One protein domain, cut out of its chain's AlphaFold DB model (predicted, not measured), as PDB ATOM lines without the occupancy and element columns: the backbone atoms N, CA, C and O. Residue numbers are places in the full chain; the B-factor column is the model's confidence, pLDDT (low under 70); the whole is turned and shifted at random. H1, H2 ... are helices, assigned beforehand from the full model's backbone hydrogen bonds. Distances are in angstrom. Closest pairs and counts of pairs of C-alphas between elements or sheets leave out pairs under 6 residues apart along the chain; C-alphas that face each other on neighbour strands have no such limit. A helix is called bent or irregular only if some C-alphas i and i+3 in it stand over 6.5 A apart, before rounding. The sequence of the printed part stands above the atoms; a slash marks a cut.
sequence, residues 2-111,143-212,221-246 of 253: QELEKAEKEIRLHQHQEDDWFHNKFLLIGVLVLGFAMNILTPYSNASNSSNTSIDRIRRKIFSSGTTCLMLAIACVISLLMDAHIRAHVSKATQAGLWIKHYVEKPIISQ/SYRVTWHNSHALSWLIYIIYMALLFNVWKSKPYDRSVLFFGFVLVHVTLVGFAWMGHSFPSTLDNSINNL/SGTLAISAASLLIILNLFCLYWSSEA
ATOM      1  N   GLN A   2      30.874 -68.317  -7.874       73.50
ATOM      2  CA  GLN A   2      31.917 -67.960  -8.858       73.50
ATOM      3  C   GLN A   2      31.408 -67.160 -10.081       73.50
ATOM      4  O   GLN A   2      32.056 -66.208 -10.500       73.50
ATOM      5  N   GLU A   3      30.227 -67.489 -10.619       61.09
ATOM      6  CA  GLU A   3      29.620 -66.739 -11.740       61.09
ATOM      7  C   GLU A   3      29.164 -65.323 -11.346       61.09
ATOM      8  O   GLU A   3      29.226 -64.406 -12.158       61.09
ATOM      9  N   LEU A   4      28.763 -65.121 -10.084       65.00
ATOM     10  CA  LEU A   4      28.390 -63.801  -9.563       65.00
ATOM     11  C   LEU A   4      29.622 -62.892  -9.472       65.00
ATOM     12  O   LEU A   4      29.594 -61.769  -9.961       65.00
ATOM     13  N   GLU A   5      30.723 -63.405  -8.918       71.88
ATOM     14  CA  GLU A   5      31.987 -62.665  -8.812       71.88
ATOM     15  C   GLU A   5      32.553 -62.303 -10.196       71.88
ATOM     16  O   GLU A   5      33.121 -61.228 -10.394       71.88
ATOM     17  N   LYS A   6      32.375 -63.190 -11.184       72.56
ATOM     18  CA  LYS A   6      32.763 -62.933 -12.573       72.56
ATOM     19  C   LYS A   6      31.939 -61.803 -13.192       72.56
ATOM     20  O   LYS A   6      32.521 -60.905 -13.799       72.56
ATOM     21  N   ALA A   7      30.620 -61.829 -13.016       66.75
ATOM     22  CA  ALA A   7      29.734 -60.801 -13.552       66.75
ATOM     23  C   ALA A   7      29.963 -59.437 -12.871       66.75
ATOM     24  O   ALA A   7      29.996 -58.405 -13.538       66.75
ATOM     25  N   GLU A   8      30.231 -59.425 -11.562       69.94
ATOM     26  CA  GLU A   8      30.601 -58.211 -10.830       69.94
ATOM     27  C   GLU A   8      31.916 -57.605 -11.350       69.94
ATOM     28  O   GLU A   8      32.003 -56.398 -11.590       69.94
ATOM     29  N   LYS A   9      32.937 -58.440 -11.586       76.94
ATOM     30  CA  LYS A   9      34.211 -58.002 -12.178       76.94
ATOM     31  C   LYS A   9      34.032 -57.414 -13.578       76.94
ATOM     32  O   LYS A   9      34.666 -56.409 -13.889       76.94
ATOM     33  N   GLU A  10      33.176 -58.006 -14.408       71.31
ATOM     34  CA  GLU A  10      32.871 -57.499 -15.754       71.31
ATOM     35  C   GLU A  10      32.195 -56.121 -15.705       71.31
ATOM     36  O   GLU A  10      32.541 -55.222 -16.472       71.31
ATOM     37  N   ILE A  11      31.297 -55.914 -14.746       67.75
ATOM     38  CA  ILE A  11      30.602 -54.635 -14.569       67.75
ATOM     39  C   ILE A  11      31.561 -53.551 -14.076       67.75
ATOM     40  O   ILE A  11      31.588 -52.463 -14.653       67.75
ATOM     41  N   ARG A  12      32.421 -53.863 -13.098       74.38
ATOM     42  CA  ARG A  12      33.481 -52.946 -12.638       74.38
ATOM     43  C   ARG A  12      34.459 -52.584 -13.758       74.38
ATOM     44  O   ARG A  12      34.873 -51.433 -13.867       74.38
ATOM     45  N   LEU A  13      34.809 -53.545 -14.615       77.12
ATOM     46  CA  LEU A  13      35.655 -53.289 -15.781       77.12
ATOM     47  C   LEU A  13      34.993 -52.295 -16.745       77.12
ATOM     48  O   LEU A  13      35.654 -51.374 -17.221       77.12
ATOM     49  N   HIS A  14      33.700 -52.458 -17.030       72.69
ATOM     50  CA  HIS A  14      32.978 -51.554 -17.925       72.69
ATOM     51  C   HIS A  14      32.755 -50.160 -17.334       72.69
ATOM     52  O   HIS A  14      32.848 -49.191 -18.083       72.69
ATOM     53  N   GLN A  15      32.543 -50.047 -16.020       71.38
ATOM     54  CA  GLN A  15      32.525 -48.761 -15.310       71.38
ATOM     55  C   GLN A  15      33.867 -48.031 -15.443       71.38
ATOM     56  O   GLN A  15      33.911 -46.865 -15.817       71.38
ATOM     57  N   HIS A  16      34.976 -48.732 -15.194       76.88
ATOM     58  CA  HIS A  16      36.300 -48.123 -15.299       76.88
ATOM     59  C   HIS A  16      36.600 -47.651 -16.731       76.88
ATOM     60  O   HIS A  16      37.110 -46.552 -16.934       76.88
ATOM     61  N   GLN A  17      36.212 -48.450 -17.732       75.81
ATOM     62  CA  GLN A  17      36.314 -48.061 -19.139       75.81
ATOM     63  C   GLN A  17      35.465 -46.823 -19.455       75.81
ATOM     64  O   GLN A  17      35.930 -45.942 -20.173       75.81
ATOM     65  N   GLU A  18      34.237 -46.740 -18.939       75.56
ATOM     66  CA  GLU A  18      33.375 -45.565 -19.097       75.56
ATOM     67  C   GLU A  18      34.044 -44.293 -18.557       75.56
ATOM     68  O   GLU A  18      34.121 -43.296 -19.283       75.56
ATOM     69  N   ASP A  19      34.577 -44.347 -17.336       75.56
ATOM     70  CA  ASP A  19      35.262 -43.214 -16.711       75.56
ATOM     71  C   ASP A  19      36.488 -42.773 -17.524       75.56
ATOM     72  O   ASP A  19      36.664 -41.574 -17.775       75.56
ATOM     73  N   ASP A  20      37.307 -43.715 -17.997       80.69
ATOM     74  CA  ASP A  20      38.476 -43.421 -18.833       80.69
ATOM     75  C   ASP A  20      38.070 -42.749 -20.154       80.69
ATOM     76  O   ASP A  20      38.676 -41.760 -20.584       80.69
ATOM     77  N   TRP A  21      37.015 -43.246 -20.805       80.06
ATOM     78  CA  TRP A  21      36.492 -42.656 -22.036       80.06
ATOM     79  C   TRP A  21      35.912 -41.262 -21.811       80.06
ATOM     80  O   TRP A  21      36.127 -40.376 -22.644       80.06
ATOM     81  N   PHE A  22      35.228 -41.040 -20.690       78.31
ATOM     82  CA  PHE A  22      34.717 -39.725 -20.321       78.31
ATOM     83  C   PHE A  22      35.854 -38.717 -20.101       78.31
ATOM     84  O   PHE A  22      35.823 -37.620 -20.671       78.31
ATOM     85  N   HIS A  23      36.898 -39.097 -19.359       80.75
ATOM     86  CA  HIS A  23      38.076 -38.251 -19.148       80.75
ATOM     87  C   HIS A  23      38.805 -37.951 -20.463       80.75
ATOM     88  O   HIS A  23      39.119 -36.791 -20.743       80.75
ATOM     89  N   ASN A  24      39.010 -38.964 -21.310       82.38
ATOM     90  CA  ASN A  24      39.636 -38.795 -22.622       82.38
ATOM     91  C   ASN A  24      38.819 -37.874 -23.535       82.38
ATOM     92  O   ASN A  24      39.390 -37.023 -24.221       82.38
ATOM     93  N   LYS A  25      37.486 -37.990 -23.510       80.56
ATOM     94  CA  LYS A  25      36.581 -37.092 -24.233       80.56
ATOM     95  C   LYS A  25      36.727 -35.655 -23.745       80.56
ATOM     96  O   LYS A  25      36.893 -34.747 -24.563       80.56
ATOM     97  N   PHE A  26      36.684 -35.447 -22.430       80.56
ATOM     98  CA  PHE A  26      36.808 -34.119 -21.837       80.56
ATOM     99  C   PHE A  26      38.166 -33.483 -22.150       80.56
ATOM    100  O   PHE A  26      38.217 -32.312 -22.518       80.56
ATOM    101  N   LEU A  27      39.256 -34.253 -22.081       84.44
ATOM    102  CA  LEU A  27      40.600 -33.778 -22.401       84.44
ATOM    103  C   LEU A  27      40.728 -33.441 -23.890       84.44
ATOM    104  O   LEU A  27      41.134 -32.330 -24.226       84.44
ATOM    105  N   LEU A  28      40.339 -34.354 -24.785       83.31
ATOM    106  CA  LEU A  28      40.457 -34.152 -26.231       83.31
ATOM    107  C   LEU A  28      39.656 -32.930 -26.689       83.31
ATOM    108  O   LEU A  28      40.175 -32.056 -27.388       83.31
ATOM    109  N   ILE A  29      38.392 -32.852 -26.278       79.88
ATOM    110  CA  ILE A  29      37.528 -31.734 -26.645       79.88
ATOM    111  C   ILE A  29      37.969 -30.461 -25.930       79.88
ATOM    112  O   ILE A  29      37.976 -29.401 -26.548       79.88
ATOM    113  N   GLY A  30      38.376 -30.550 -24.665       77.75
ATOM    114  CA  GLY A  30      38.923 -29.429 -23.910       77.75
ATOM    115  C   GLY A  30      40.122 -28.811 -24.621       77.75
ATOM    116  O   GLY A  30      40.152 -27.600 -24.808       77.75
ATOM    117  N   VAL A  31      41.054 -29.628 -25.120       81.81
ATOM    118  CA  VAL A  31      42.204 -29.174 -25.918       81.81
ATOM    119  C   VAL A  31      41.762 -28.570 -27.252       81.81
ATOM    120  O   VAL A  31      42.284 -27.528 -27.640       81.81
ATOM    121  N   LEU A  32      40.785 -29.161 -27.943       79.12
ATOM    122  CA  LEU A  32      40.262 -28.616 -29.204       79.12
ATOM    123  C   LEU A  32      39.567 -27.261 -29.009       79.12
ATOM    124  O   LEU A  32      39.818 -26.322 -29.766       79.12
ATOM    125  N   VAL A  33      38.724 -27.137 -27.982       76.00
ATOM    126  CA  VAL A  33      38.017 -25.897 -27.633       76.00
ATOM    127  C   VAL A  33      38.997 -24.849 -27.118       76.00
ATOM    128  O   VAL A  33      38.908 -23.695 -27.529       76.00
ATOM    129  N   LEU A  34      39.962 -25.232 -26.279       79.69
ATOM    130  CA  LEU A  34      41.011 -24.337 -25.795       79.69
ATOM    131  C   LEU A  34      41.897 -23.866 -26.948       79.69
ATOM    132  O   LEU A  34      42.174 -22.678 -27.041       79.69
ATOM    133  N   GLY A  35      42.286 -24.758 -27.860       77.12
ATOM    134  CA  GLY A  35      43.048 -24.415 -29.059       77.12
ATOM    135  C   GLY A  35      42.272 -23.474 -29.979       77.12
ATOM    136  O   GLY A  35      42.829 -22.499 -30.478       77.12
ATOM    137  N   PHE A  36      40.967 -23.698 -30.146       74.44
ATOM    138  CA  PHE A  36      40.084 -22.789 -30.876       74.44
ATOM    139  C   PHE A  36      39.978 -21.418 -30.190       74.44
ATOM    140  O   PHE A  36      40.154 -20.389 -30.843       74.44
ATOM    141  N   ALA A  37      39.757 -21.394 -28.873       76.62
ATOM    142  CA  ALA A  37      39.682 -20.174 -28.079       76.62
ATOM    143  C   ALA A  37      41.009 -19.409 -28.095       76.62
ATOM    144  O   ALA A  37      41.000 -18.205 -28.320       76.62
ATOM    145  N   MET A  38      42.148 -20.090 -27.947       74.19
ATOM    146  CA  MET A  38      43.480 -19.500 -28.083       74.19
ATOM    147  C   MET A  38      43.683 -18.946 -29.490       74.19
ATOM    148  O   MET A  38      44.045 -17.790 -29.627       74.19
ATOM    149  N   ASN A  39      43.341 -19.675 -30.552       69.56
ATOM    150  CA  ASN A  39      43.457 -19.152 -31.917       69.56
ATOM    151  C   ASN A  39      42.612 -17.873 -32.144       69.56
ATOM    152  O   ASN A  39      42.964 -17.018 -32.957       69.56
ATOM    153  N   ILE A  40      41.522 -17.699 -31.389       68.88
ATOM    154  CA  ILE A  40      40.709 -16.472 -31.382       68.88
ATOM    155  C   ILE A  40      41.292 -15.383 -30.461       68.88
ATOM    156  O   ILE A  40      41.237 -14.205 -30.809       68.88
ATOM    157  N   LEU A  41      41.828 -15.750 -29.293       65.75
ATOM    158  CA  LEU A  41      42.270 -14.838 -28.227       65.75
ATOM    159  C   LEU A  41      43.738 -14.397 -28.359       65.75
ATOM    160  O   LEU A  41      44.072 -13.268 -28.013       65.75
ATOM    161  N   THR A  42      44.632 -15.228 -28.889       65.38
ATOM    162  CA  THR A  42      46.044 -14.898 -29.144       65.38
ATOM    163  C   THR A  42      46.217 -13.638 -30.007       65.38
ATOM    164  O   THR A  42      47.036 -12.791 -29.637       65.38
ATOM    165  N   PRO A  43      45.448 -13.411 -31.095       60.38
ATOM    166  CA  PRO A  43      45.526 -12.142 -31.818       60.38
ATOM    167  C   PRO A  43      45.005 -10.935 -31.014       60.38
ATOM    168  O   PRO A  43      45.362  -9.817 -31.359       60.38
ATOM    169  N   TYR A  44      44.223 -11.120 -29.941       54.44
ATOM    170  CA  TYR A  44      43.780 -10.035 -29.047       54.44
ATOM    171  C   TYR A  44      44.913  -9.560 -28.122       54.44
ATOM    172  O   TYR A  44      45.134  -8.361 -27.979       54.44
ATOM    173  N   SER A  45      45.693 -10.498 -27.569       56.59
ATOM    174  CA  SER A  45      46.841 -10.203 -26.693       56.59
ATOM    175  C   SER A  45      47.958  -9.437 -27.411       56.59
ATOM    176  O   SER A  45      48.563  -8.536 -26.838       56.59
ATOM    177  N   ASN A  46      48.231  -9.774 -28.675       53.81
ATOM    178  CA  ASN A  46      49.324  -9.164 -29.444       53.81
ATOM    179  C   ASN A  46      48.912  -7.884 -30.189       53.81
ATOM    180  O   ASN A  46      49.769  -7.180 -30.719       53.81
ATOM    181  N   ALA A  47      47.616  -7.566 -30.237       51.91
ATOM    182  CA  ALA A  47      47.092  -6.403 -30.946       51.91
ATOM    183  C   ALA A  47      46.787  -5.204 -30.037       51.91
ATOM    184  O   ALA A  47      46.269  -4.203 -30.523       51.91
ATOM    185  N   SER A  48      47.197  -5.241 -28.764       51.19
ATOM    186  CA  SER A  48      47.103  -4.093 -27.844       51.19
ATOM    187  C   SER A  48      47.778  -2.808 -28.372       51.19
ATOM    188  O   SER A  48      47.520  -1.740 -27.828       51.19
ATOM    189  N   ASN A  49      48.591  -2.888 -29.437       54.44
ATOM    190  CA  ASN A  49      49.241  -1.747 -30.097       54.44
ATOM    191  C   ASN A  49      48.859  -1.563 -31.587       54.44
ATOM    192  O   ASN A  49      49.428  -0.702 -32.253       54.44
ATOM    193  N   SER A  50      47.927  -2.352 -32.139       52.59
ATOM    194  CA  SER A  50      47.538  -2.311 -33.562       52.59
ATOM    195  C   SER A  50      46.045  -2.018 -33.706       52.59
ATOM    196  O   SER A  50      45.218  -2.623 -33.035       52.59
ATOM    197  N   SER A  51      45.696  -1.092 -34.601       58.09
ATOM    198  CA  SER A  51      44.339  -0.568 -34.802       58.09
ATOM    199  C   SER A  51      43.245  -1.653 -34.852       58.09
ATOM    200  O   SER A  51      43.401  -2.694 -35.502       58.09
ATOM    201  N   ASN A  52      42.100  -1.372 -34.209       58.59
ATOM    202  CA  ASN A  52      40.921  -2.254 -34.087       58.59
ATOM    203  C   ASN A  52      40.472  -2.902 -35.415       58.59
ATOM    204  O   ASN A  52      39.944  -4.011 -35.437       58.59
ATOM    205  N   THR A  53      40.736  -2.251 -36.550       59.62
ATOM    206  CA  THR A  53      40.386  -2.736 -37.894       59.62
ATOM    207  C   THR A  53      41.168  -3.981 -38.333       59.62
ATOM    208  O   THR A  53      40.668  -4.752 -39.158       59.62
ATOM    209  N   SER A  54      42.369  -4.211 -37.792       63.75
ATOM    210  CA  SER A  54      43.198  -5.386 -38.097       63.75
ATOM    211  C   SER A  54      42.672  -6.662 -37.421       63.75
ATOM    212  O   SER A  54      42.554  -7.704 -38.074       63.75
ATOM    213  N   ILE A  55      42.248  -6.558 -36.157       61.81
ATOM    214  CA  ILE A  55      41.703  -7.660 -35.350       61.81
ATOM    215  C   ILE A  55      40.376  -8.151 -35.937       61.81
ATOM    216  O   ILE A  55      40.205  -9.349 -36.169       61.81
ATOM    217  N   ASP A  56      39.465  -7.237 -36.277       65.56
ATOM    218  CA  ASP A  56      38.165  -7.590 -36.860       65.56
ATOM    219  C   ASP A  56      38.284  -8.259 -38.233       65.56
ATOM    220  O   ASP A  56      37.412  -9.035 -38.642       65.56
ATOM    221  N   ARG A  57      39.359  -7.966 -38.972       65.75
ATOM    222  CA  ARG A  57      39.645  -8.593 -40.265       65.75
ATOM    223  C   ARG A  57      40.181 -10.016 -40.080       65.75
ATOM    224  O   ARG A  57      39.732 -10.915 -40.791       65.75
ATOM    225  N   ILE A  58      41.075 -10.240 -39.113       68.44
ATOM    226  CA  ILE A  58      41.602 -11.575 -38.773       68.44
ATOM    227  C   ILE A  58      40.489 -12.458 -38.199       68.44
ATOM    228  O   ILE A  58      40.293 -13.579 -38.670       68.44
ATOM    229  N   ARG A  59      39.693 -11.924 -37.266       67.19
ATOM    230  CA  ARG A  59      38.533 -12.602 -36.678       67.19
ATOM    231  C   ARG A  59      37.561 -13.058 -37.762       67.19
ATOM    232  O   ARG A  59      37.266 -14.247 -37.869       67.19
ATOM    233  N   ARG A  60      37.126 -12.140 -38.633       69.19
ATOM    234  CA  ARG A  60      36.263 -12.494 -39.770       69.19
ATOM    235  C   ARG A  60      36.912 -13.526 -40.682       69.19
ATOM    236  O   ARG A  60      36.207 -14.406 -41.151       69.19
ATOM    237  N   LYS A  61      38.226 -13.483 -40.911       71.69
ATOM    238  CA  LYS A  61      38.926 -14.471 -41.749       71.69
ATOM    239  C   LYS A  61      38.903 -15.882 -41.144       71.69
ATOM    240  O   LYS A  61      38.614 -16.825 -41.872       71.69
ATOM    241  N   ILE A  62      39.144 -16.022 -39.838       70.75
ATOM    242  CA  ILE A  62      39.139 -17.322 -39.139       70.75
ATOM    243  C   ILE A  62      37.718 -17.894 -39.064       70.75
ATOM    244  O   ILE A  62      37.503 -19.054 -39.422       70.75
ATOM    245  N   PHE A  63      36.742 -17.070 -38.668       71.88
ATOM    246  CA  PHE A  63      35.338 -17.479 -38.545       71.88
ATOM    247  C   PHE A  63      34.621 -17.647 -39.893       71.88
ATOM    248  O   PHE A  63      33.599 -18.318 -39.953       71.88
ATOM    249  N   SER A  64      35.151 -17.073 -40.978       72.06
ATOM    250  CA  SER A  64      34.630 -17.278 -42.338       72.06
ATOM    251  C   SER A  64      35.353 -18.386 -43.107       72.06
ATOM    252  O   SER A  64      35.077 -18.584 -44.292       72.06
ATOM    253  N   SER A  65      36.317 -19.086 -42.502       80.31
ATOM    254  CA  SER A  65      37.050 -20.142 -43.199       80.31
ATOM    255  C   SER A  65      36.261 -21.451 -43.212       80.31
ATOM    256  O   SER A  65      35.872 -21.955 -42.158       80.31
ATOM    257  N   GLY A  66      36.084 -22.042 -44.397       83.38
ATOM    258  CA  GLY A  66      35.475 -23.368 -44.533       83.38
ATOM    259  C   GLY A  66      36.278 -24.461 -43.820       83.38
ATOM    260  O   GLY A  66      35.693 -25.391 -43.275       83.38
ATOM    261  N   THR A  67      37.603 -24.304 -43.717       83.56
ATOM    262  CA  THR A  67      38.474 -25.244 -42.989       83.56
ATOM    263  C   THR A  67      38.178 -25.284 -41.491       83.56
ATOM    264  O   THR A  67      38.136 -26.362 -40.910       83.56
ATOM    265  N   THR A  68      37.911 -24.133 -40.865       84.62
ATOM    266  CA  THR A  68      37.520 -24.050 -39.451       84.62
ATOM    267  C   THR A  68      36.185 -24.754 -39.216       84.62
ATOM    268  O   THR A  68      36.035 -25.502 -38.252       84.62
ATOM    269  N   CYS A  69      35.225 -24.552 -40.125       88.75
ATOM    270  CA  CYS A  69      33.926 -25.219 -40.077       88.75
ATOM    271  C   CYS A  69      34.070 -26.745 -40.223       88.75
ATOM    272  O   CYS A  69      33.477 -27.489 -39.446       88.75
ATOM    273  N   LEU A  70      34.927 -27.214 -41.139       88.75
ATOM    274  CA  LEU A  70      35.219 -28.638 -41.313       88.75
ATOM    275  C   LEU A  70      35.907 -29.252 -40.082       88.75
ATOM    276  O   LEU A  70      35.538 -30.345 -39.664       88.75
ATOM    277  N   MET A  71      36.863 -28.552 -39.465       88.00
ATOM    278  CA  MET A  71      37.509 -29.017 -38.229       88.00
ATOM    279  C   MET A  71      36.504 -29.169 -37.083       88.00
ATOM    280  O   MET A  71      36.548 -30.160 -36.356       88.00
ATOM    281  N   LEU A  72      35.558 -28.234 -36.953       89.25
ATOM    282  CA  LEU A  72      34.469 -28.343 -35.979       89.25
ATOM    283  C   LEU A  72      33.500 -29.483 -36.305       89.25
ATOM    284  O   LEU A  72      33.048 -30.160 -35.385       89.25
ATOM    285  N   ALA A  73      33.222 -29.739 -37.587       92.81
ATOM    286  CA  ALA A  73      32.432 -30.895 -38.008       92.81
ATOM    287  C   ALA A  73      33.103 -32.211 -37.576       92.81
ATOM    288  O   ALA A  73      32.461 -33.062 -36.965       92.81
ATOM    289  N   ILE A  74      34.412 -32.349 -37.817       91.12
ATOM    290  CA  ILE A  74      35.197 -33.524 -37.404       91.12
ATOM    291  C   ILE A  74      35.218 -33.657 -35.877       91.12
ATOM    292  O   ILE A  74      34.975 -34.745 -35.358       91.12
ATOM    293  N   ALA A  75      35.443 -32.562 -35.147       90.50
ATOM    294  CA  ALA A  75      35.401 -32.565 -33.684       90.50
ATOM    295  C   ALA A  75      34.025 -33.006 -33.154       90.50
ATOM    296  O   ALA A  75      33.949 -33.811 -32.226       90.50
ATOM    297  N   CYS A  76      32.939 -32.541 -33.781       92.88
ATOM    298  CA  CYS A  76      31.578 -32.955 -33.452       92.88
ATOM    299  C   CYS A  76      31.370 -34.458 -33.689       92.88
ATOM    300  O   CYS A  76      30.803 -35.138 -32.837       92.88
ATOM    301  N   VAL A  77      31.851 -34.991 -34.816       94.50
ATOM    302  CA  VAL A  77      31.762 -36.423 -35.151       94.50
ATOM    303  C   VAL A  77      32.514 -37.270 -34.131       94.50
ATOM    304  O   VAL A  77      31.950 -38.224 -33.606       94.50
ATOM    305  N   ILE A  78      33.755 -36.905 -33.798       91.62
ATOM    306  CA  ILE A  78      34.551 -37.622 -32.791       91.62
ATOM    307  C   ILE A  78      33.843 -37.592 -31.429       91.62
ATOM    308  O   ILE A  78      33.737 -38.625 -30.771       91.62
ATOM    309  N   SER A  79      33.294 -36.437 -31.039       91.00
ATOM    310  CA  SER A  79      32.536 -36.290 -29.793       91.00
ATOM    311  C   SER A  79      31.301 -37.198 -29.749       91.00
ATOM    312  O   SER A  79      31.062 -37.858 -28.736       91.00
ATOM    313  N   LEU A  80      30.550 -37.281 -30.853       90.88
ATOM    314  CA  LEU A  80      29.395 -38.175 -30.984       90.88
ATOM    315  C   LEU A  80      29.800 -39.655 -30.964       90.88
ATOM    316  O   LEU A  80      29.091 -40.464 -30.375       90.88
ATOM    317  N   LEU A  81      30.931 -40.028 -31.570       91.12
ATOM    318  CA  LEU A  81      31.438 -41.405 -31.529       91.12
ATOM    319  C   LEU A  81      31.862 -41.816 -30.114       91.12
ATOM    320  O   LEU A  81      31.569 -42.934 -29.693       91.12
ATOM    321  N   MET A  82      32.498 -40.912 -29.365       88.75
ATOM    322  CA  MET A  82      32.822 -41.144 -27.955       88.75
ATOM    323  C   MET A  82      31.556 -41.314 -27.111       88.75
ATOM    324  O   MET A  82      31.484 -42.248 -26.316       88.75
ATOM    325  N   ASP A  83      30.527 -40.489 -27.334       86.75
ATOM    326  CA  ASP A  83      29.217 -40.677 -26.693       86.75
ATOM    327  C   ASP A  83      28.597 -42.031 -27.026       86.75
ATOM    328  O   ASP A  83      28.039 -42.702 -26.156       86.75
ATOM    329  N   ALA A  84      28.683 -42.432 -28.295       86.38
ATOM    330  CA  ALA A  84      28.185 -43.714 -28.766       86.38
ATOM    331  C   ALA A  84      28.866 -44.856 -27.996       86.38
ATOM    332  O   ALA A  84      28.206 -45.780 -27.518       86.38
ATOM    333  N   HIS A  85      30.185 -44.764 -27.838       85.19
ATOM    334  CA  HIS A  85      30.984 -45.773 -27.164       85.19
ATOM    335  C   HIS A  85      30.687 -45.856 -25.660       85.19
ATOM    336  O   HIS A  85      30.406 -46.949 -25.167       85.19
ATOM    337  N   ILE A  86      30.637 -44.715 -24.962       82.75
ATOM    338  CA  ILE A  86      30.230 -44.629 -23.547       82.75
ATOM    339  C   ILE A  86      28.860 -45.292 -23.352       82.75
ATOM    340  O   ILE A  86      28.696 -46.186 -22.521       82.75
ATOM    341  N   ARG A  87      27.885 -44.949 -24.204       78.88
ATOM    342  CA  ARG A  87      26.537 -45.528 -24.138       78.88
ATOM    343  C   ARG A  87      26.523 -47.038 -24.379       78.88
ATOM    344  O   ARG A  87      25.728 -47.741 -23.755       78.88
ATOM    345  N   ALA A  88      27.380 -47.550 -25.260       78.81
ATOM    346  CA  ALA A  88      27.490 -48.986 -25.502       78.81
ATOM    347  C   ALA A  88      28.016 -49.738 -24.267       78.81
ATOM    348  O   ALA A  88      27.510 -50.819 -23.960       78.81
ATOM    349  N   HIS A  89      28.980 -49.168 -23.539       76.94
ATOM    350  CA  HIS A  89      29.487 -49.748 -22.290       76.94
ATOM    351  C   HIS A  89      28.425 -49.767 -21.194       76.94
ATOM    352  O   HIS A  89      28.181 -50.821 -20.603       76.94
ATOM    353  N   VAL A  90      27.714 -48.654 -21.012       73.94
ATOM    354  CA  VAL A  90      26.604 -48.557 -20.054       73.94
ATOM    355  C   VAL A  90      25.525 -49.584 -20.386       73.94
ATOM    356  O   VAL A  90      25.092 -50.328 -19.512       73.94
ATOM    357  N   SER A  91      25.153 -49.712 -21.665       71.94
ATOM    358  CA  SER A  91      24.173 -50.712 -22.101       71.94
ATOM    359  C   SER A  91      24.616 -52.139 -21.774       71.94
ATOM    360  O   SER A  91      23.786 -52.935 -21.341       71.94
ATOM    361  N   LYS A  92      25.895 -52.486 -21.965       70.12
ATOM    362  CA  LYS A  92      26.418 -53.818 -21.613       70.12
ATOM    363  C   LYS A  92      26.377 -54.062 -20.108       70.12
ATOM    364  O   LYS A  92      25.908 -55.115 -19.689       70.12
ATOM    365  N   ALA A  93      26.793 -53.081 -19.306       69.94
ATOM    366  CA  ALA A  93      26.731 -53.170 -17.849       69.94
ATOM    367  C   ALA A  93      25.283 -53.346 -17.355       69.94
ATOM    368  O   ALA A  93      25.011 -54.218 -16.528       69.94
ATOM    369  N   THR A  94      24.328 -52.595 -17.918       68.25
ATOM    370  CA  THR A  94      22.899 -52.754 -17.611       68.25
ATOM    371  C   THR A  94      22.382 -54.138 -18.009       68.25
ATOM    372  O   THR A  94      21.655 -54.758 -17.235       68.25
ATOM    373  N   GLN A  95      22.760 -54.655 -19.183       68.12
ATOM    374  CA  GLN A  95      22.354 -55.992 -19.633       68.12
ATOM    375  C   GLN A  95      22.922 -57.102 -18.742       68.12
ATOM    376  O   GLN A  95      22.183 -58.012 -18.370       68.12
ATOM    377  N   ALA A  96      24.196 -57.005 -18.350       69.31
ATOM    378  CA  ALA A  96      24.804 -57.919 -17.388       69.31
ATOM    379  C   ALA A  96      24.062 -57.870 -16.041       69.31
ATOM    380  O   ALA A  96      23.710 -58.912 -15.492       69.31
ATOM    381  N   GLY A  97      23.717 -56.671 -15.561       66.81
ATOM    382  CA  GLY A  97      22.919 -56.494 -14.348       66.81
ATOM    383  C   GLY A  97      21.515 -57.105 -14.431       66.81
ATOM    384  O   GLY A  97      21.078 -57.799 -13.512       66.81
ATOM    385  N   LEU A  98      20.814 -56.918 -15.555       66.25
ATOM    386  CA  LEU A  98      19.512 -57.552 -15.804       66.25
ATOM    387  C   LEU A  98      19.625 -59.080 -15.855       66.25
ATOM    388  O   LEU A  98      18.757 -59.781 -15.329       66.25
ATOM    389  N   TRP A  99      20.697 -59.607 -16.447       71.75
ATOM    390  CA  TRP A  99      20.953 -61.041 -16.471       71.75
ATOM    391  C   TRP A  99      21.171 -61.603 -15.058       71.75
ATOM    392  O   TRP A  99      20.531 -62.596 -14.705       71.75
ATOM    393  N   ILE A 100      21.978 -60.936 -14.220       67.38
ATOM    394  CA  ILE A 100      22.183 -61.321 -12.812       67.38
ATOM    395  C   ILE A 100      20.838 -61.356 -12.077       67.38
ATOM    396  O   ILE A 100      20.483 -62.385 -11.494       67.38
ATOM    397  N   LYS A 101      20.045 -60.283 -12.193       66.19
ATOM    398  CA  LYS A 101      18.719 -60.179 -11.568       66.19
ATOM    399  C   LYS A 101      17.790 -61.334 -11.957       66.19
ATOM    400  O   LYS A 101      17.119 -61.920 -11.106       66.19
ATOM    401  N   HIS A 102      17.721 -61.670 -13.244       64.94
ATOM    402  CA  HIS A 102      16.747 -62.648 -13.735       64.94
ATOM    403  C   HIS A 102      17.189 -64.107 -13.603       64.94
ATOM    404  O   HIS A 102      16.331 -64.961 -13.367       64.94
ATOM    405  N   TYR A 103      18.483 -64.396 -13.748       67.38
ATOM    406  CA  TYR A 103      18.981 -65.770 -13.877       67.38
ATOM    407  C   TYR A 103      19.831 -66.236 -12.699       67.38
ATOM    408  O   TYR A 103      19.819 -67.425 -12.392       67.38
ATOM    409  N   VAL A 104      20.544 -65.330 -12.029       66.44
ATOM    410  CA  VAL A 104      21.385 -65.683 -10.876       66.44
ATOM    411  C   VAL A 104      20.600 -65.502  -9.586       66.44
ATOM    412  O   VAL A 104      20.567 -66.392  -8.745       66.44
ATOM    413  N   GLU A 105      19.906 -64.381  -9.442       61.53
ATOM    414  CA  GLU A 105      19.279 -64.007  -8.177       61.53
ATOM    415  C   GLU A 105      17.886 -64.575  -7.978       61.53
ATOM    416  O   GLU A 105      17.573 -65.028  -6.884       61.53
ATOM    417  N   LYS A 106      17.050 -64.612  -9.019       57.97
ATOM    418  CA  LYS A 106      15.712 -65.209  -8.935       57.97
ATOM    419  C   LYS A 106      15.704 -66.632  -8.329       57.97
ATOM    420  O   LYS A 106      14.809 -66.884  -7.527       57.97
ATOM    421  N   PRO A 107      16.653 -67.539  -8.647       54.81
ATOM    422  CA  PRO A 107      16.740 -68.843  -7.982       54.81
ATOM    423  C   PRO A 107      17.448 -68.835  -6.612       54.81
ATOM    424  O   PRO A 107      17.234 -69.758  -5.831       54.81
ATOM    425  N   ILE A 108      18.280 -67.832  -6.296       54.25
ATOM    426  CA  ILE A 108      19.035 -67.754  -5.024       54.25
ATOM    427  C   ILE A 108      18.221 -67.044  -3.928       54.25
ATOM    428  O   ILE A 108      18.136 -67.520  -2.803       54.25
ATOM    429  N   ILE A 109      17.557 -65.936  -4.259       52.53
ATOM    430  CA  ILE A 109      16.758 -65.109  -3.336       52.53
ATOM    431  C   ILE A 109      15.410 -65.763  -3.006       52.53
ATOM    432  O   ILE A 109      14.753 -65.403  -2.031       52.53
ATOM    433  N   SER A 110      14.991 -66.771  -3.775       50.78
ATOM    434  CA  SER A 110      13.897 -67.649  -3.359       50.78
ATOM    435  C   SER A 110      14.242 -68.521  -2.145       50.78
ATOM    436  O   SER A 110      13.332 -69.184  -1.652       50.78
ATOM    437  N   GLN A 111      15.502 -68.552  -1.680       49.88
ATOM    438  CA  GLN A 111      15.910 -69.416  -0.572       49.88
ATOM    439  C   GLN A 111      16.129 -68.723   0.772       49.88
ATOM    440  O   GLN A 111      15.581 -69.260   1.714       49.88
ATOM    441  N   SER A 143      23.340 -37.729  -8.635       48.25
ATOM    442  CA  SER A 143      24.473 -37.200  -9.388       48.25
ATOM    443  C   SER A 143      24.613 -37.875 -10.757       48.25
ATOM    444  O   SER A 143      24.702 -37.146 -11.737       48.25
ATOM    445  N   TYR A 144      24.488 -39.207 -10.865       49.56
ATOM    446  CA  TYR A 144      24.594 -39.959 -12.126       49.56
ATOM    447  C   TYR A 144      23.489 -39.597 -13.130       49.56
ATOM    448  O   TYR A 144      23.747 -39.415 -14.316       49.56
ATOM    449  N   ARG A 145      22.237 -39.407 -12.681       53.19
ATOM    450  CA  ARG A 145      21.144 -38.957 -13.580       53.19
ATOM    451  C   ARG A 145      21.367 -37.546 -14.115       53.19
ATOM    452  O   ARG A 145      20.989 -37.257 -15.253       53.19
ATOM    453  N   VAL A 146      21.961 -36.677 -13.300       51.47
ATOM    454  CA  VAL A 146      22.290 -35.303 -13.685       51.47
ATOM    455  C   VAL A 146      23.527 -35.282 -14.588       51.47
ATOM    456  O   VAL A 146      23.501 -34.645 -15.641       51.47
ATOM    457  N   THR A 147      24.584 -36.021 -14.250       56.59
ATOM    458  CA  THR A 147      25.810 -36.107 -15.054       56.59
ATOM    459  C   THR A 147      25.596 -36.848 -16.365       56.59
ATOM    460  O   THR A 147      26.221 -36.471 -17.351       56.59
ATOM    461  N   TRP A 148      24.658 -37.797 -16.444       58.88
ATOM    462  CA  TRP A 148      24.302 -38.475 -17.694       58.88
ATOM    463  C   TRP A 148      23.820 -37.494 -18.766       58.88
ATOM    464  O   TRP A 148      24.310 -37.511 -19.896       58.88
ATOM    465  N   HIS A 149      22.924 -36.569 -18.405       60.28
ATOM    466  CA  HIS A 149      22.489 -35.503 -19.314       60.28
ATOM    467  C   HIS A 149      23.647 -34.556 -19.664       60.28
ATOM    468  O   HIS A 149      23.745 -34.079 -20.797       60.28
ATOM    469  N   ASN A 150      24.566 -34.339 -18.719       64.75
ATOM    470  CA  ASN A 150      25.748 -33.508 -18.927       64.75
ATOM    471  C   ASN A 150      26.832 -34.192 -19.779       64.75
ATOM    472  O   ASN A 150      27.618 -33.494 -20.419       64.75
ATOM    473  N   SER A 151      26.861 -35.527 -19.858       67.62
ATOM    474  CA  SER A 151      27.869 -36.275 -20.625       67.62
ATOM    475  C   SER A 151      27.822 -35.926 -22.118       67.62
ATOM    476  O   SER A 151      28.856 -35.770 -22.779       67.62
ATOM    477  N   HIS A 152      26.614 -35.665 -22.619       81.94
ATOM    478  CA  HIS A 152      26.357 -35.242 -23.991       81.94
ATOM    479  C   HIS A 152      26.345 -33.717 -24.163       81.94
ATOM    480  O   HIS A 152      26.391 -33.239 -25.298       81.94
ATOM    481  N   ALA A 153      26.306 -32.932 -23.077       82.94
ATOM    482  CA  ALA A 153      26.223 -31.470 -23.147       82.94
ATOM    483  C   ALA A 153      27.390 -30.868 -23.940       82.94
ATOM    484  O   ALA A 153      27.206 -29.919 -24.700       82.94
ATOM    485  N   LEU A 154      28.574 -31.470 -23.830       83.75
ATOM    486  CA  LEU A 154      29.753 -31.048 -24.574       83.75
ATOM    487  C   LEU A 154      29.617 -31.291 -26.088       83.75
ATOM    488  O   LEU A 154      29.971 -30.423 -26.884       83.75
ATOM    489  N   SER A 155      29.037 -32.423 -26.491       90.00
ATOM    490  CA  SER A 155      28.746 -32.717 -27.903       90.00
ATOM    491  C   SER A 155      27.709 -31.752 -28.465       90.00
ATOM    492  O   SER A 155      27.889 -31.230 -29.564       90.00
ATOM    493  N   TRP A 156      26.663 -31.456 -27.688       90.50
ATOM    494  CA  TRP A 156      25.657 -30.458 -28.053       90.50
ATOM    495  C   TRP A 156      26.250 -29.056 -28.181       90.50
ATOM    496  O   TRP A 156      25.936 -28.348 -29.136       90.50
ATOM    497  N   LEU A 157      27.147 -28.666 -27.273       88.81
ATOM    498  CA  LEU A 157      27.835 -27.381 -27.337       88.81
ATOM    499  C   LEU A 157      28.662 -27.255 -28.624       88.81
ATOM    500  O   LEU A 157      28.519 -26.265 -29.344       88.81
ATOM    501  N   ILE A 158      29.482 -28.263 -28.947       90.38
ATOM    502  CA  ILE A 158      30.269 -28.276 -30.192       90.38
ATOM    503  C   ILE A 158      29.344 -28.230 -31.408       90.38
ATOM    504  O   ILE A 158      29.594 -27.454 -32.329       90.38
ATOM    505  N   TYR A 159      28.267 -29.017 -31.405       93.44
ATOM    506  CA  TYR A 159      27.288 -29.047 -32.488       93.44
ATOM    507  C   TYR A 159      26.640 -27.674 -32.720       93.44
ATOM    508  O   TYR A 159      26.557 -27.221 -33.861       93.44
ATOM    509  N   ILE A 160      26.236 -26.969 -31.658       92.19
ATOM    510  CA  ILE A 160      25.650 -25.623 -31.756       92.19
ATOM    511  C   ILE A 160      26.668 -24.632 -32.334       92.19
ATOM    512  O   ILE A 160      26.337 -23.879 -33.252       92.19
ATOM    513  N   ILE A 161      27.912 -24.651 -31.840       90.12
ATOM    514  CA  ILE A 161      28.995 -23.791 -32.347       90.12
ATOM    515  C   ILE A 161      29.258 -24.085 -33.830       90.12
ATOM    516  O   ILE A 161      29.366 -23.161 -34.639       90.12
ATOM    517  N   TYR A 162      29.320 -25.367 -34.192       92.62
ATOM    518  CA  TYR A 162      29.480 -25.824 -35.565       92.62
ATOM    519  C   TYR A 162      28.354 -25.306 -36.466       92.62
ATOM    520  O   TYR A 162      28.643 -24.665 -37.475       92.62
ATOM    521  N   MET A 163      27.090 -25.516 -36.090       94.38
ATOM    522  CA  MET A 163      25.934 -25.091 -36.884       94.38
ATOM    523  C   MET A 163      25.879 -23.570 -37.041       94.38
ATOM    524  O   MET A 163      25.674 -23.074 -38.150       94.38
ATOM    525  N   ALA A 164      26.137 -22.814 -35.969       90.62
ATOM    526  CA  ALA A 164      26.193 -21.355 -36.026       90.62
ATOM    527  C   ALA A 164      27.261 -20.860 -37.019       90.62
ATOM    528  O   ALA A 164      27.020 -19.930 -37.794       90.62
ATOM    529  N   LEU A 165      28.435 -21.495 -37.035       89.06
ATOM    530  CA  LEU A 165      29.498 -21.154 -37.980       89.06
ATOM    531  C   LEU A 165      29.194 -21.621 -39.397       89.06
ATOM    532  O   LEU A 165      29.434 -20.861 -40.333       89.06
ATOM    533  N   LEU A 166      28.609 -22.805 -39.561       91.94
ATOM    534  CA  LEU A 166      28.167 -23.304 -40.856       91.94
ATOM    535  C   LEU A 166      27.211 -22.308 -41.516       91.94
ATOM    536  O   LEU A 166      27.471 -21.901 -42.645       91.94
ATOM    537  N   PHE A 167      26.174 -21.842 -40.811       90.94
ATOM    538  CA  PHE A 167      25.227 -20.860 -41.353       90.94
ATOM    539  C   PHE A 167      25.909 -19.542 -41.753       90.94
ATOM    540  O   PHE A 167      25.651 -19.007 -42.836       90.94
ATOM    541  N   ASN A 168      26.833 -19.044 -40.926       87.31
ATOM    542  CA  ASN A 168      27.578 -17.816 -41.212       87.31
ATOM    543  C   ASN A 168      28.483 -17.944 -42.450       87.31
ATOM    544  O   ASN A 168      28.511 -17.051 -43.307       87.31
ATOM    545  N   VAL A 169      29.220 -19.054 -42.566       88.50
ATOM    546  CA  VAL A 169      30.122 -19.309 -43.700       88.50
ATOM    547  C   VAL A 169      29.315 -19.576 -44.974       88.50
ATOM    548  O   VAL A 169      29.648 -19.033 -46.028       88.50
ATOM    549  N   TRP A 170      28.219 -20.334 -44.870       89.62
ATOM    550  CA  TRP A 170      27.339 -20.692 -45.985       89.62
ATOM    551  C   TRP A 170      26.743 -19.469 -46.688       89.62
ATOM    552  O   TRP A 170      26.692 -19.421 -47.922       89.62
ATOM    553  N   LYS A 171      26.349 -18.452 -45.908       86.12
ATOM    554  CA  LYS A 171      25.863 -17.167 -46.432       86.12
ATOM    555  C   LYS A 171      26.970 -16.361 -47.120       86.12
ATOM    556  O   LYS A 171      26.708 -15.658 -48.088       86.12
ATOM    557  N   SER A 172      28.204 -16.460 -46.628       80.88
ATOM    558  CA  SER A 172      29.305 -15.574 -47.030       80.88
ATOM    559  C   SER A 172      30.112 -16.071 -48.237       80.88
ATOM    560  O   SER A 172      30.740 -15.258 -48.915       80.88
ATOM    561  N   LYS A 173      30.158 -17.386 -48.497       74.50
ATOM    562  CA  LYS A 173      31.055 -17.986 -49.505       74.50
ATOM    563  C   LYS A 173      30.348 -19.044 -50.364       74.50
ATOM    564  O   LYS A 173      30.319 -20.215 -49.986       74.50
ATOM    565  N   PRO A 174      29.827 -18.687 -51.552       69.12
ATOM    566  CA  PRO A 174      29.140 -19.649 -52.415       69.12
ATOM    567  C   PRO A 174      30.074 -20.698 -53.047       69.12
ATOM    568  O   PRO A 174      29.612 -21.786 -53.377       69.12
ATOM    569  N   TYR A 175      31.373 -20.409 -53.180       63.00
ATOM    570  CA  TYR A 175      32.332 -21.268 -53.891       63.00
ATOM    571  C   TYR A 175      32.813 -22.495 -53.090       63.00
ATOM    572  O   TYR A 175      33.206 -23.485 -53.697       63.00
ATOM    573  N   ASP A 176      32.695 -22.490 -51.755       78.44
ATOM    574  CA  ASP A 176      33.150 -23.592 -50.878       78.44
ATOM    575  C   ASP A 176      32.004 -24.517 -50.411       78.44
ATOM    576  O   ASP A 176      32.174 -25.343 -49.508       78.44
ATOM    577  N   ARG A 177      30.806 -24.403 -51.004       85.94
ATOM    578  CA  ARG A 177      29.596 -25.094 -50.517       85.94
ATOM    579  C   ARG A 177      29.704 -26.618 -50.509       85.94
ATOM    580  O   ARG A 177      29.099 -27.240 -49.647       85.94
ATOM    581  N   SER A 178      30.483 -27.220 -51.410       89.31
ATOM    582  CA  SER A 178      30.657 -28.680 -51.446       89.31
ATOM    583  C   SER A 178      31.339 -29.215 -50.180       89.31
ATOM    584  O   SER A 178      30.844 -30.164 -49.576       89.31
ATOM    585  N   VAL A 179      32.409 -28.561 -49.714       89.38
ATOM    586  CA  VAL A 179      33.132 -28.958 -48.489       89.38
ATOM    587  C   VAL A 179      32.258 -28.757 -47.250       89.38
ATOM    588  O   VAL A 179      32.210 -29.615 -46.370       89.38
ATOM    589  N   LEU A 180      31.526 -27.642 -47.198       91.44
ATOM    590  CA  LEU A 180      30.589 -27.349 -46.111       91.44
ATOM    591  C   LEU A 180      29.434 -28.358 -46.070       91.44
ATOM    592  O   LEU A 180      29.063 -28.831 -45.000       91.44
ATOM    593  N   PHE A 181      28.898 -28.721 -47.237       93.69
ATOM    594  CA  PHE A 181      27.845 -29.722 -47.354       93.69
ATOM    595  C   PHE A 181      28.345 -31.116 -46.963       93.69
ATOM    596  O   PHE A 181      27.642 -31.841 -46.269       93.69
ATOM    597  N   PHE A 182      29.576 -31.476 -47.332       93.56
ATOM    598  CA  PHE A 182      30.194 -32.718 -46.872       93.56
ATOM    599  C   PHE A 182      30.287 -32.767 -45.340       93.56
ATOM    600  O   PHE A 182      29.842 -33.742 -44.738       93.56
ATOM    601  N   GLY A 183      30.784 -31.700 -44.702       93.69
ATOM    602  CA  GLY A 183      30.808 -31.593 -43.239       93.69
ATOM    603  C   GLY A 183      29.409 -31.697 -42.619       93.69
ATOM    604  O   GLY A 183      29.221 -32.391 -41.620       93.69
ATOM    605  N   PHE A 184      28.409 -31.075 -43.250       96.00
ATOM    606  CA  PHE A 184      27.006 -31.168 -42.847       96.00
ATOM    607  C   PHE A 184      26.493 -32.606 -42.880       96.00
ATOM    608  O   PHE A 184      25.985 -33.087 -41.866       96.00
ATOM    609  N   VAL A 185      26.654 -33.296 -44.011       96.25
ATOM    610  CA  VAL A 185      26.221 -34.688 -44.176       96.25
ATOM    611  C   VAL A 185      26.926 -35.582 -43.163       96.25
ATOM    612  O   VAL A 185      26.260 -36.366 -42.492       96.25
ATOM    613  N   LEU A 186      28.240 -35.420 -42.998       95.88
ATOM    614  CA  LEU A 186      29.034 -36.219 -42.073       95.88
ATOM    615  C   LEU A 186      28.489 -36.136 -40.637       95.88
ATOM    616  O   LEU A 186      28.159 -37.165 -40.055       95.88
ATOM    617  N   VAL A 187      28.318 -34.924 -40.095       96.38
ATOM    618  CA  VAL A 187      27.811 -34.717 -38.723       96.38
ATOM    619  C   VAL A 187      26.415 -35.311 -38.541       96.38
ATOM    620  O   VAL A 187      26.151 -35.977 -37.542       96.38
ATOM    621  N   HIS A 188      25.515 -35.097 -39.501       95.69
ATOM    622  CA  HIS A 188      24.121 -35.518 -39.364       95.69
ATOM    623  C   HIS A 188      23.923 -37.022 -39.569       95.69
ATOM    624  O   HIS A 188      23.114 -37.622 -38.864       95.69
ATOM    625  N   VAL A 189      24.684 -37.656 -40.468       95.12
ATOM    626  CA  VAL A 189      24.700 -39.121 -40.590       95.12
ATOM    627  C   VAL A 189      25.207 -39.746 -39.292       95.12
ATOM    628  O   VAL A 189      24.589 -40.685 -38.791       95.12
ATOM    629  N   THR A 190      26.268 -39.195 -38.690       94.69
ATOM    630  CA  THR A 190      26.748 -39.655 -37.378       94.69
ATOM    631  C   THR A 190      25.706 -39.433 -36.279       94.69
ATOM    632  O   THR A 190      25.512 -40.323 -35.456       94.69
ATOM    633  N   LEU A 191      24.986 -38.306 -36.278       93.25
ATOM    634  CA  LEU A 191      23.918 -38.031 -35.308       93.25
ATOM    635  C   LEU A 191      22.759 -39.035 -35.422       93.25
ATOM    636  O   LEU A 191      22.286 -39.543 -34.406       93.25
ATOM    637  N   VAL A 192      22.324 -39.352 -36.646       92.62
ATOM    638  CA  VAL A 192      21.299 -40.380 -36.891       92.62
ATOM    639  C   VAL A 192      21.808 -41.754 -36.465       92.62
ATOM    640  O   VAL A 192      21.079 -42.480 -35.793       92.62
ATOM    641  N   GLY A 193      23.060 -42.092 -36.785       90.38
ATOM    642  CA  GLY A 193      23.696 -43.332 -36.338       90.38
ATOM    643  C   GLY A 193      23.752 -43.445 -34.813       90.38
ATOM    644  O   GLY A 193      23.421 -44.494 -34.264       90.38
ATOM    645  N   PHE A 194      24.085 -42.356 -34.118       88.94
ATOM    646  CA  PHE A 194      24.077 -42.284 -32.657       88.94
ATOM    647  C   PHE A 194      22.665 -42.458 -32.076       88.94
ATOM    648  O   PHE A 194      22.469 -43.258 -31.157       88.94
ATOM    649  N   ALA A 195      21.666 -41.763 -32.633       87.44
ATOM    650  CA  ALA A 195      20.268 -41.895 -32.224       87.44
ATOM    651  C   ALA A 195      19.739 -43.320 -32.455       87.44
ATOM    652  O   ALA A 195      19.063 -43.880 -31.592       87.44
ATOM    653  N   TRP A 196      20.089 -43.930 -33.587       86.06
ATOM    654  CA  TRP A 196      19.743 -45.312 -33.895       86.06
ATOM    655  C   TRP A 196      20.402 -46.280 -32.912       86.06
ATOM    656  O   TRP A 196      19.704 -47.001 -32.205       86.06
ATOM    657  N   MET A 197      21.731 -46.247 -32.783       81.75
ATOM    658  CA  MET A 197      22.465 -47.175 -31.919       81.75
ATOM    659  C   MET A 197      21.996 -47.083 -30.470       81.75
ATOM    660  O   MET A 197      21.774 -48.097 -29.812       81.75
ATOM    661  N   GLY A 198      21.778 -45.864 -29.991       72.81
ATOM    662  CA  GLY A 198      21.354 -45.631 -28.630       72.81
ATOM    663  C   GLY A 198      19.990 -46.223 -28.272       72.81
ATOM    664  O   GLY A 198      19.765 -46.594 -27.118       72.81
ATOM    665  N   HIS A 199      19.082 -46.314 -29.237       74.00
ATOM    666  CA  HIS A 199      17.703 -46.711 -28.974       74.00
ATOM    667  C   HIS A 199      17.282 -48.030 -29.635       74.00
ATOM    668  O   HIS A 199      16.238 -48.572 -29.277       74.00
ATOM    669  N   SER A 200      18.082 -48.578 -30.552       69.00
ATOM    670  CA  SER A 200      17.852 -49.893 -31.162       69.00
ATOM    671  C   SER A 200      18.559 -51.036 -30.426       69.00
ATOM    672  O   SER A 200      18.103 -52.171 -30.514       69.00
ATOM    673  N   PHE A 201      19.634 -50.770 -29.675       60.72
ATOM    674  CA  PHE A 201      20.336 -51.817 -28.919       60.72
ATOM    675  C   PHE A 201      19.563 -52.357 -27.700       60.72
ATOM    676  O   PHE A 201      19.497 -53.579 -27.556       60.72
ATOM    677  N   PRO A 202      18.935 -51.524 -26.844       54.19
ATOM    678  CA  PRO A 202      18.271 -52.021 -25.633       54.19
ATOM    679  C   PRO A 202      17.067 -52.930 -25.925       54.19
ATOM    680  O   PRO A 202      16.815 -53.885 -25.195       54.19
ATOM    681  N   SER A 203      16.353 -52.680 -27.026       50.12
ATOM    682  CA  SER A 203      15.105 -53.377 -27.357       50.12
ATOM    683  C   SER A 203      15.296 -54.820 -27.826       50.12
ATOM    684  O   SER A 203      14.360 -55.609 -27.755       50.12
ATOM    685  N   THR A 204      16.487 -55.205 -28.291       50.56
ATOM    686  CA  THR A 204      16.730 -56.586 -28.748       50.56
ATOM    687  C   THR A 204      16.745 -57.591 -27.597       50.56
ATOM    688  O   THR A 204      16.214 -58.692 -27.741       50.56
ATOM    689  N   LEU A 205      17.271 -57.197 -26.435       50.00
ATOM    690  CA  LEU A 205      17.277 -58.028 -25.230       50.00
ATOM    691  C   LEU A 205      15.926 -57.997 -24.512       50.00
ATOM    692  O   LEU A 205      15.421 -59.057 -24.144       50.00
ATOM    693  N   ASP A 206      15.286 -56.826 -24.431       48.59
ATOM    694  CA  ASP A 206      13.914 -56.717 -23.924       48.59
ATOM    695  C   ASP A 206      12.936 -57.548 -24.757       48.59
ATOM    696  O   ASP A 206      12.093 -58.217 -24.184       48.59
ATOM    697  N   ASN A 207      13.059 -57.609 -26.086       51.34
ATOM    698  CA  ASN A 207      12.185 -58.457 -26.907       51.34
ATOM    699  C   ASN A 207      12.419 -59.959 -26.666       51.34
ATOM    700  O   ASN A 207      11.465 -60.739 -26.682       51.34
ATOM    701  N   SER A 208      13.661 -60.375 -26.393       53.41
ATOM    702  CA  SER A 208      13.956 -61.757 -25.990       53.41
ATOM    703  C   SER A 208      13.351 -62.100 -24.624       53.41
ATOM    704  O   SER A 208      12.954 -63.245 -24.415       53.41
ATOM    705  N   ILE A 209      13.282 -61.134 -23.705       51.28
ATOM    706  CA  ILE A 209      12.704 -61.306 -22.364       51.28
ATOM    707  C   ILE A 209      11.169 -61.160 -22.403       51.28
ATOM    708  O   ILE A 209      10.465 -61.925 -21.755       51.28
ATOM    709  N   ASN A 210      10.623 -60.263 -23.224       47.91
ATOM    710  CA  ASN A 210       9.186 -60.026 -23.408       47.91
ATOM    711  C   ASN A 210       8.488 -61.169 -24.157       47.91
ATOM    712  O   ASN A 210       7.293 -61.379 -23.974       47.91
ATOM    713  N   ASN A 211       9.218 -61.985 -24.926       52.66
ATOM    714  CA  ASN A 211       8.682 -63.261 -25.412       52.66
ATOM    715  C   ASN A 211       8.323 -64.232 -24.266       52.66
ATOM    716  O   ASN A 211       7.595 -65.195 -24.498       52.66
ATOM    717  N   LEU A 212       8.788 -63.982 -23.033       48.78
ATOM    718  CA  LEU A 212       8.385 -64.723 -21.834       48.78
ATOM    719  C   LEU A 212       7.225 -64.049 -21.073       48.78
ATOM    720  O   LEU A 212       6.556 -64.727 -20.296       48.78
ATOM    721  N   SER A 221      10.905 -46.062 -28.339       67.12
ATOM    722  CA  SER A 221      11.625 -44.813 -28.046       67.12
ATOM    723  C   SER A 221      12.680 -44.467 -29.108       67.12
ATOM    724  O   SER A 221      12.994 -43.295 -29.316       67.12
ATOM    725  N   GLY A 222      13.177 -45.468 -29.844       69.88
ATOM    726  CA  GLY A 222      14.086 -45.276 -30.971       69.88
ATOM    727  C   GLY A 222      13.461 -44.660 -32.205       69.88
ATOM    728  O   GLY A 222      14.090 -43.803 -32.822       69.88
ATOM    729  N   THR A 223      12.213 -44.996 -32.531       77.56
ATOM    730  CA  THR A 223      11.509 -44.346 -33.643       77.56
ATOM    731  C   THR A 223      11.390 -42.845 -33.393       77.56
ATOM    732  O   THR A 223      11.620 -42.054 -34.308       77.56
ATOM    733  N   LEU A 224      11.111 -42.437 -32.151       80.81
ATOM    734  CA  LEU A 224      10.994 -41.026 -31.783       80.81
ATOM    735  C   LEU A 224      12.346 -40.296 -31.850       80.81
ATOM    736  O   LEU A 224      12.415 -39.207 -32.415       80.81
ATOM    737  N   ALA A 225      13.427 -40.911 -31.358       80.62
ATOM    738  CA  ALA A 225      14.772 -40.330 -31.421       80.62
ATOM    739  C   ALA A 225      15.278 -40.155 -32.866       80.62
ATOM    740  O   ALA A 225      15.787 -39.091 -33.224       80.62
ATOM    741  N   ILE A 226      15.087 -41.165 -33.721       87.19
ATOM    742  CA  ILE A 226      15.456 -41.104 -35.145       87.19
ATOM    743  C   ILE A 226      14.599 -40.064 -35.878       87.19
ATOM    744  O   ILE A 226      15.119 -39.302 -36.697       87.19
ATOM    745  N   SER A 227      13.303 -39.989 -35.560       87.69
ATOM    746  CA  SER A 227      12.397 -38.992 -36.144       87.69
ATOM    747  C   SER A 227      12.799 -37.572 -35.749       87.69
ATOM    748  O   SER A 227      12.829 -36.691 -36.604       87.69
ATOM    749  N   ALA A 228      13.184 -37.350 -34.489       88.19
ATOM    750  CA  ALA A 228      13.673 -36.058 -34.014       88.19
ATOM    751  C   ALA A 228      14.987 -35.649 -34.706       88.19
ATOM    752  O   ALA A 228      15.108 -34.512 -35.164       88.19
ATOM    753  N   ALA A 229      15.941 -36.577 -34.856       90.44
ATOM    754  CA  ALA A 229      17.175 -36.328 -35.605       90.44
ATOM    755  C   ALA A 229      16.893 -36.012 -37.085       90.44
ATOM    756  O   ALA A 229      17.464 -35.075 -37.642       90.44
ATOM    757  N   SER A 230      15.962 -36.739 -37.708       92.31
ATOM    758  CA  SER A 230      15.546 -36.505 -39.097       92.31
ATOM    759  C   SER A 230      14.871 -35.143 -39.271       92.31
ATOM    760  O   SER A 230      15.185 -34.415 -40.211       92.31
ATOM    761  N   LEU A 231      13.997 -34.754 -38.339       94.12
ATOM    762  CA  LEU A 231      13.367 -33.435 -38.332       94.12
ATOM    763  C   LEU A 231      14.416 -32.322 -38.211       94.12
ATOM    764  O   LEU A 231      14.347 -31.339 -38.945       94.12
ATOM    765  N   LEU A 232      15.416 -32.494 -37.343       93.25
ATOM    766  CA  LEU A 232      16.515 -31.540 -37.191       93.25
ATOM    767  C   LEU A 232      17.320 -31.374 -38.492       93.25
ATOM    768  O   LEU A 232      17.646 -30.247 -38.864       93.25
ATOM    769  N   ILE A 233      17.582 -32.468 -39.221       95.31
ATOM    770  CA  ILE A 233      18.225 -32.423 -40.547       95.31
ATOM    771  C   ILE A 233      17.392 -31.592 -41.520       95.31
ATOM    772  O   ILE A 233      17.930 -30.707 -42.184       95.31
ATOM    773  N   ILE A 234      16.086 -31.864 -41.598       95.50
ATOM    774  CA  ILE A 234      15.170 -31.167 -42.509       95.50
ATOM    775  C   ILE A 234      15.138 -29.671 -42.189       95.50
ATOM    776  O   ILE A 234      15.276 -28.850 -43.096       95.50
ATOM    777  N   LEU A 235      15.018 -29.312 -40.908       95.50
ATOM    778  CA  LEU A 235      15.027 -27.918 -40.460       95.50
ATOM    779  C   LEU A 235      16.338 -27.219 -40.826       95.50
ATOM    780  O   LEU A 235      16.318 -26.124 -41.385       95.50
ATOM    781  N   ASN A 236      17.482 -27.862 -40.587       94.88
ATOM    782  CA  ASN A 236      18.774 -27.280 -40.927       94.88
ATOM    783  C   ASN A 236      18.973 -27.130 -42.441       94.88
ATOM    784  O   ASN A 236      19.489 -26.104 -42.882       94.88
ATOM    785  N   LEU A 237      18.546 -28.113 -43.242       94.19
ATOM    786  CA  LEU A 237      18.562 -28.018 -44.704       94.19
ATOM    787  C   LEU A 237      17.691 -26.860 -45.191       94.19
ATOM    788  O   LEU A 237      18.130 -26.089 -46.045       94.19
ATOM    789  N   PHE A 238      16.500 -26.696 -44.612       94.38
ATOM    790  CA  PHE A 238      15.620 -25.572 -44.912       94.38
ATOM    791  C   PHE A 238      16.285 -24.231 -44.566       94.38
ATOM    792  O   PHE A 238      16.301 -23.317 -45.390       94.38
ATOM    793  N   CYS A 239      16.927 -24.125 -43.399       92.56
ATOM    794  CA  CYS A 239      17.681 -22.931 -43.012       92.56
ATOM    795  C   CYS A 239      18.864 -22.640 -43.954       92.56
ATOM    796  O   CYS A 239      19.100 -21.476 -44.291       92.56
ATOM    797  N   LEU A 240      19.600 -23.664 -44.403       90.50
ATOM    798  CA  LEU A 240      20.698 -23.511 -45.369       90.50
ATOM    799  C   LEU A 240      20.188 -23.072 -46.746       90.50
ATOM    800  O   LEU A 240      20.807 -22.210 -47.380       90.50
ATOM    801  N   TYR A 241      19.063 -23.636 -47.192       91.75
ATOM    802  CA  TYR A 241      18.397 -23.260 -48.437       91.75
ATOM    803  C   TYR A 241      17.952 -21.794 -48.393       91.75
ATOM    804  O   TYR A 241      18.395 -20.992 -49.217       91.75
ATOM    805  N   TRP A 242      17.191 -21.408 -47.366       91.25
ATOM    806  CA  TRP A 242      16.694 -20.040 -47.197       91.25
ATOM    807  C   TRP A 242      17.827 -19.011 -47.086       91.25
ATOM    808  O   TRP A 242      17.801 -17.945 -47.703       91.25
ATOM    809  N   SER A 243      18.888 -19.352 -46.349       86.25
ATOM    810  CA  SER A 243      20.071 -18.493 -46.219       86.25
ATOM    811  C   SER A 243      20.798 -18.270 -47.547       86.25
ATOM    812  O   SER A 243      21.516 -17.279 -47.688       86.25
ATOM    813  N   SER A 244      20.634 -19.180 -48.513       83.62
ATOM    814  CA  SER A 244      21.238 -19.059 -49.838       83.62
ATOM    815  C   SER A 244      20.476 -18.102 -50.761       83.62
ATOM    816  O   SER A 244      21.125 -17.419 -51.554       83.62
ATOM    817  N   GLU A 245      19.150 -17.995 -50.617       82.25
ATOM    818  CA  GLU A 245      18.300 -17.059 -51.372       82.25
ATOM    819  C   GLU A 245      18.409 -15.622 -50.845       82.25
ATOM    820  O   GLU A 245      18.405 -14.671 -51.621       82.25
ATOM    821  N   ALA A 246      18.581 -15.452 -49.531       73.31
ATOM    822  CA  ALA A 246      18.679 -14.138 -48.893       73.31
ATOM    823  C   ALA A 246      20.012 -13.398 -49.146       73.31
ATOM    824  O   ALA A 246      20.215 -12.300 -48.622       73.31
TER     825      ALA A 246
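AT A GLANCE: This is residues 2 to 111, 143 to 212 and 221 to 246 of the 253 residues of an uncharacterized protein of Candidatus Kentron sp. UNK (UniProt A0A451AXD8). Four long helices, H1, H3, H6 and H7, lie side by side in a row that makes a rod; H5 packs on H3 and H7 near one end, H2 folds back from H1, and short H4 leads into H5. H3, H5, H6 and H7 form an up-and-down bundle, each running against the one before. The 206 printed residues hold seven named helices, H1 to H7, and no named strand: all helix. The whole is loose, radius of gyration of the C-alphas 22.5 A, spanning 82 by 39 by 24 A.

IN THESE COORDINATES: H1, residues 2 to 46, runs 64.7 A from C-alpha 2 at (31.917, -67.960, -8.858). H2 is residues 52 to 63; H3, residues 66 to 108, is 61.7 A long. H4 is residues 143 to 151 and H5 153 to 172. H6, residues 174 to 210, 53.6 A long, is irregular: C-alphas 175 and 178 are 8.0 A apart. H7, residues 221 to 245, ends at C-alpha 245 at (18.300, -17.059, -51.372).

HOW THE PARTS SIT: H1 touches H3, opposite ways; the closest C-alphas, of Ile 11 and Ala 93, are 5.3 A apart. H1 and H2 form a hairpin. H3 touches H6, the same way at a shallow tilt of 3 degrees, closest C-alphas Ala 73 and Gly 183, 5.5 A. Residues 167 to 171 of H5 touch H7, closest C-alphas Lys 171 and Ser 243, 5.9 A. H4 touches no helix. Every O i to N i+4 pair is within hydrogen-bond range in H2, H5 and H7; in H1 39 of 41, H3 35 of 39, H4 4 of 5, H6 27 of 33.

THE WHOLE: Residues 112 to 142 and 213 to 220 are not printed; the C-alpha gaps are 34.5 A and 21.1 A. The links printed whole are tight. Mean pLDDT of the printed part is 76.3; 71 residues are under 70, among them 39 to 60.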